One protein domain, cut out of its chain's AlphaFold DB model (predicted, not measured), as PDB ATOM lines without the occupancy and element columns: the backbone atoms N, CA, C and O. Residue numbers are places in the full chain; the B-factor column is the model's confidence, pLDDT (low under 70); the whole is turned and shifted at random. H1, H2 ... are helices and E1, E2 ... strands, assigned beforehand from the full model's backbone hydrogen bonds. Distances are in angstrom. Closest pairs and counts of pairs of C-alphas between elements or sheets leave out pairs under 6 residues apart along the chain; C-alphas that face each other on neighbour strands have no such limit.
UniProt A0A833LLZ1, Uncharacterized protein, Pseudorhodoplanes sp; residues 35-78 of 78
ATOM      1  N   ALA A  35     171.205 133.669  96.010       61.75
ATOM      2  CA  ALA A  35     172.080 134.298  95.042       61.75
ATOM      3  C   ALA A  35     172.193 135.767  95.452       61.75
ATOM      4  O   ALA A  35     171.162 136.424  95.626       61.75
ATOM      5  N   LYS A  36     173.424 136.248  95.675       66.06
ATOM      6  CA  LYS A  36     173.671 137.661  95.974       66.06
ATOM      7  C   LYS A  36     172.954 138.481  94.910       66.06
ATOM      8  O   LYS A  36     173.182 138.272  93.720       66.06
ATOM      9  N   CYS A  37     172.061 139.356  95.338       75.31
ATOM     10  CA  CYS A  37     171.281 140.184  94.438       75.31
ATOM     11  C   CYS A  37     171.732 141.636  94.527       75.31
ATOM     12  O   CYS A  37     172.267 142.079  95.543       75.31
ATOM     13  N   THR A  38     171.523 142.381  93.447       78.81
ATOM     14  CA  THR A  38     171.805 143.816  93.419       78.81
ATOM     15  C   THR A  38     170.624 144.567  94.014       78.81
ATOM     16  O   THR A  38     169.481 144.334  93.620       78.81
ATOM     17  N   ALA A  39     170.887 145.473  94.959       73.25
ATOM     18  CA  ALA A  39     169.858 146.306  95.572       73.25
ATOM     19  C   ALA A  39     168.983 146.985  94.501       73.25
ATOM     20  O   ALA A  39     169.492 147.562  93.543       73.25
ATOM     21  N   GLY A  40     167.660 146.889  94.659       68.75
ATOM     22  CA  GLY A  40     166.691 147.398  93.678       68.75
ATOM     23  C   GLY A  40     166.301 146.408  92.573       68.75
ATOM     24  O   GLY A  40     165.355 146.683  91.836       68.75
ATOM     25  N   ALA A  41     166.951 145.244  92.484       80.06
ATOM     26  CA  ALA A  41     166.535 144.176  91.581       80.06
ATOM     27  C   ALA A  41     165.238 143.491  92.046       80.06
ATOM     28  O   ALA A  41     164.943 143.392  93.245       80.06
ATOM     29  N   TRP A  42     164.495 142.965  91.073       79.31
ATOM     30  CA  TRP A  42     163.253 142.223  91.261       79.31
ATOM     31  C   TRP A  42     163.307 140.912  90.490       79.31
ATOM     32  O   TRP A  42     163.796 140.877  89.362       79.31
ATOM     33  N   GLN A  43     162.775 139.847  91.081       79.62
ATOM     34  CA  GLN A  43     162.636 138.563  90.403       79.62
ATOM     35  C   GLN A  43     161.281 137.925  90.682       79.62
ATOM     36  O   GLN A  43     160.637 138.182  91.700       79.62
ATOM     37  N   GLN A  44     160.839 137.080  89.760       81.25
ATOM     38  CA  GLN A  44     159.592 136.336  89.879       81.25
ATOM     39  C   GLN A  44     159.864 135.078  90.706       81.25
ATOM     40  O   GLN A  44     160.763 134.312  90.374       81.25
ATOM     41  N   ALA A  45     159.117 134.880  91.791       75.62
ATOM     42  CA  ALA A  45     159.445 133.866  92.788       75.62
ATOM     43  C   ALA A  45     158.611 132.593  92.634       75.62
ATOM     44  O   ALA A  45     159.162 131.503  92.502       75.62
ATOM     45  N   ALA A  46     157.282 132.715  92.647       76.88
ATOM     46  CA  ALA A  46     156.401 131.557  92.661       76.88
ATOM     47  C   ALA A  46     155.022 131.874  92.082       76.88
ATOM     48  O   ALA A  46     154.600 133.028  92.005       76.88
ATOM     49  N   CYS A  47     154.337 130.810  91.681       84.75
ATOM     50  CA  CYS A  47     152.917 130.819  91.380       84.75
ATOM     51  C   CYS A  47     152.154 130.313  92.607       84.75
ATOM     52  O   CYS A  47     152.538 129.304  93.200       84.75
ATOM     53  N   VAL A  48     151.086 131.012  92.976       82.00
ATOM     54  CA  VAL A  48     150.150 130.650  94.042       82.00
ATOM     55  C   VAL A  48     148.743 130.725  93.445       82.00
ATOM     56  O   VAL A  48     148.145 131.795  93.353       82.00
ATOM     57  N   GLY A  49     148.238 129.589  92.961       84.62
ATOM     58  CA  GLY A  49     147.001 129.549  92.173       84.62
ATOM     59  C   GLY A  49     147.140 130.350  90.873       84.62
ATOM     60  O   GLY A  49     148.039 130.092  90.082       84.62
ATOM     61  N   LEU A  50     146.275 131.352  90.671       86.81
ATOM     62  CA  LEU A  50     146.321 132.273  89.520       86.81
ATOM     63  C   LEU A  50     147.196 133.516  89.757       86.81
ATOM     64  O   LEU A  50     147.223 134.429  88.934       86.81
ATOM     65  N   MET A  51     147.871 133.590  90.904       83.38
ATOM     66  CA  MET A  51     148.661 134.750  91.300       83.38
ATOM     67  C   MET A  51     150.141 134.437  91.185       83.38
ATOM     68  O   MET A  51     150.600 133.362  91.573       83.38
ATOM     69  N   ARG A  52     150.909 135.407  90.703       83.75
ATOM     70  CA  ARG A  52     152.362 135.333  90.665       83.75
ATOM     71  C   ARG A  52     152.955 136.280  91.688       83.75
ATOM     72  O   ARG A  52     152.604 137.458  91.740       83.75
ATOM     73  N   THR A  53     153.859 135.755  92.505       85.00
ATOM     74  CA  THR A  53     154.523 136.500  93.576       85.00
ATOM     75  C   THR A  53     155.926 136.909  93.152       85.00
ATOM     76  O   THR A  53     156.637 136.143  92.487       85.00
ATOM     77  N   GLY A  54     156.357 138.094  93.572       85.75
ATOM     78  CA  GLY A  54     157.725 138.564  93.377       85.75
ATOM     79  C   GLY A  54     158.630 138.367  94.596       85.75
ATOM     80  O   GLY A  54     158.193 138.099  95.715       85.75
ATOM     81  N   GLN A  55     159.924 138.546  94.365       86.56
ATOM     82  CA  GLN A  55     160.931 138.810  95.380       86.56
ATOM     83  C   GLN A  55     161.658 140.106  95.026       86.56
ATOM     84  O   GLN A  55     161.918 140.389  93.854       86.56
ATOM     85  N   ARG A  56     161.988 140.891  96.049       85.88
ATOM     86  CA  ARG A  56     162.762 142.126  95.943       85.88
ATOM     87  C   ARG A  56     164.118 141.936  96.597       85.88
ATOM     88  O   ARG A  56     164.204 141.364  97.683       85.88
ATOM     89  N   CYS A  57     165.160 142.454  95.969       85.31
ATOM     90  CA  CYS A  57     166.467 142.487  96.594       85.31
ATOM     91  C   CYS A  57     166.538 143.579  97.670       85.31
ATOM     92  O   CYS A  57     166.255 144.751  97.400       85.31
ATOM     93  N   GLY A  58     166.914 143.189  98.888       81.75
ATOM     94  CA  GLY A  58     167.223 144.104  99.981       81.75
ATOM     95  C   GLY A  58     168.584 144.777  99.809       81.75
ATOM     96  O   GLY A  58     169.401 144.380  98.979       81.75
ATOM     97  N   LEU A  59     168.840 145.805 100.620       80.06
ATOM     98  CA  LEU A  59     170.118 146.530 100.621       80.06
ATOM     99  C   LEU A  59     171.292 145.662 101.098       80.06
ATOM    100  O   LEU A  59     172.441 145.945 100.781       80.06
ATOM    101  N   ASP A  60     171.003 144.586 101.824       82.25
ATOM    102  CA  ASP A  60     171.963 143.582 102.281       82.25
ATOM    103  C   ASP A  60     172.281 142.511 101.218       82.25
ATOM    104  O   ASP A  60     172.983 141.540 101.504       82.25
ATOM    105  N   GLY A  61     171.764 142.668  99.992       77.94
ATOM    106  CA  GLY A  61     172.033 141.764  98.874       77.94
ATOM    107  C   GLY A  61     171.333 140.408  98.985       77.94
ATOM    108  O   GLY A  61     171.755 139.444  98.337       77.94
ATOM    109  N   LYS A  62     170.277 140.318  99.801       82.25
ATOM    110  CA  LYS A  62     169.424 139.129  99.941       82.25
ATOM    111  C   LYS A  62     168.053 139.356  99.321       82.25
ATOM    112  O   LYS A  62     167.534 140.469  99.297       82.25
ATOM    113  N   TRP A  63     167.449 138.274  98.845       81.81
ATOM    114  CA  TRP A  63     166.087 138.284  98.330       81.81
ATOM    115  C   TRP A  63     165.069 138.227  99.462       81.81
ATOM    116  O   TRP A  63     165.121 137.336 100.310       81.81
ATOM    117  N   TYR A  64     164.107 139.140  99.421       81.06
ATOM    118  CA  TYR A  64     162.966 139.189 100.323       81.06
ATOM    119  C   TYR A  64     161.684 138.967  99.531       81.06
ATOM    120  O   TYR A  64     161.574 139.464  98.406       81.06
ATOM    121  N   PRO A  65     160.700 138.242 100.082       81.19
ATOM    122  CA  PRO A  65     159.384 138.157  99.467       81.19
ATOM    123  C   PRO A  65     158.815 139.563  99.291       81.19
ATOM    124  O   PRO A  65     158.907 140.402 100.190       81.19
ATOM    125  N   SER A  66     158.260 139.836  98.114       78.31
ATOM    126  CA  SER A  66     157.525 141.071  97.898       78.31
ATOM    127  C   SER A  66     156.034 140.835  98.092       78.31
ATOM    128  O   SER A  66     155.504 139.772  97.776       78.31
ATOM    129  N   LEU A  67     155.343 141.864  98.578       75.38
ATOM    130  CA  LEU A  67     153.880 141.890  98.634       75.38
ATOM    131  C   LEU A  67     153.255 142.147  97.254       75.38
ATOM    132  O   LEU A  67     152.037 142.155  97.114       75.38
ATOM    133  N   VAL A  68     154.086 142.366  96.230       78.25
ATOM    134  CA  VAL A  68     153.620 142.568  94.862       78.25
ATOM    135  C   VAL A  68     153.188 141.216  94.317       78.25
ATOM    136  O   VAL A  68     154.011 140.363  93.970       78.25
ATOM    137  N   MET A  69     151.875 141.053  94.259       78.62
ATOM    138  CA  MET A  69     151.212 139.966  93.565       78.62
ATOM    139  C   MET A  69     150.521 140.537  92.339       78.62
ATOM    140  O   MET A  69     149.880 141.584  92.412       78.62
ATOM    141  N   TYR A  70     150.643 139.847  91.218       81.62
ATOM    142  CA  TYR A  70     149.858 140.150  90.031       81.62
ATOM    143  C   TYR A  70     149.191 138.882  89.539       81.62
ATOM    144  O   TYR A  70     149.711 137.775  89.691       81.62
ATOM    145  N   PHE A  71     148.009 139.069  88.971       86.38
ATOM    146  CA  PHE A  71     147.290 137.992  88.328       86.38
ATOM    147  C   PHE A  71     148.072 137.547  87.093       86.38
ATOM    148  O   PHE A  71     148.376 138.356  86.215       86.38
ATOM    149  N   ASP A  72     148.411 136.265  87.043       83.88
ATOM    150  CA  ASP A  72     149.106 135.657  85.919       83.88
ATOM    151  C   ASP A  72     148.399 134.336  85.581       83.88
ATOM    152  O   ASP A  72     148.582 133.333  86.278       83.88
ATOM    153  N   PRO A  73     147.582 134.289  84.516       81.94
ATOM    154  CA  PRO A  73     146.852 133.080  84.148       81.94
ATOM    155  C   PRO A  73     147.785 131.936  83.722       81.94
ATOM    156  O   PRO A  73     147.357 130.781  83.695       81.94
ATOM    157  N   SER A  74     149.066 132.209  83.431       80.75
ATOM    158  CA  SER A  74     150.053 131.149  83.194       80.75
ATOM    159  C   SER A  74     150.376 130.353  84.466       80.75
ATOM    160  O   SER A  74     150.759 129.187  84.373       80.75
ATOM    161  N   CYS A  75     150.135 130.926  85.651       77.25
ATOM    162  CA  CYS A  75     150.290 130.233  86.927       77.25
ATOM    163  C   CYS A  75     149.227 129.153  87.179       77.25
ATOM    164  O   CYS A  75     149.490 128.232  87.947       77.25
ATOM    165  N   ALA A  76     148.085 129.194  86.482       75.06
ATOM    166  CA  ALA A  76     147.018 128.191  86.591       75.06
ATOM    167  C   ALA A  76     147.444 126.776  86.168       75.06
ATOM    168  O   ALA A  76     146.770 125.802  86.487       75.06
ATOM    169  N   LYS A  77     148.509 126.681  85.362       62.69
ATOM    170  CA  LYS A  77     148.892 125.468  84.629       62.69
ATOM    171  C   LYS A  77     150.105 124.744  85.229       62.69
ATOM    172  O   LYS A  77     150.667 123.889  84.549       62.69
ATOM    173  N   LYS A  78     150.550 125.121  86.433       55.53
ATOM    174  CA  LYS A  78     151.710 124.517  87.112       55.53
ATOM    175  C   LYS A  78     151.325 123.512  88.184       55.53
ATOM    176  O   LYS A  78     150.324 123.763  88.884       55.53
TER     177      LYS A  78
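AT A GLANCE: This is residues 35 to 78 of the 78 residues of an uncharacterized protein of Pseudorhodoplanes sp (UniProt A0A833LLZ1). A long, strongly twisted ribbon of three antiparallel strands, E1, E2 and E3, has a short helix, H1, at the end where E1 turns into E2. The 44 printed residues hold E1, E2, E3, H1 in chain order; the sheet, ordered E1 - E2 - E3, is a meander, each strand the antiparallel neighbour of the one before. Mostly strand, it is only just loose, close to compact, with a radius of gyration of the C-alphas of 11.4 A, and spans 33 by 17 by 11 A.

HOW THE PARTS SIT: E1, residues 42 to 48, and E2, residues 51 to 57, form a hairpin at 150 degrees; N 45 and O 53, 2.9 A apart, are within hydrogen-bond range. E2 and E3, residues 63 to 71, form another at 150 degrees, with N 56 and O 64 at 2.8 A. E3 bends by 63 degrees at residue 67. H1, residues 73 to 77, only grazes the sheet; 0 of 1 O i to N i+4 and 1 of 2 O i to N i+3 pairs are within range.

IN THESE COORDINATES: E1 begins at C-alpha 42 (163.253, 142.223, 91.261); H1 ends at C-alpha 77 (148.892, 125.468, 84.629). E1 measures 17.7 A, E2 20.1 A, E3 21.3 A.

THE WHOLE: The C-alphas farthest apart, of Asp 60 and Lys 77, are 34.2 A apart. The printed part has no cut. Residues 35 to 36, 40 and 77 to 78 have pLDDT under 70.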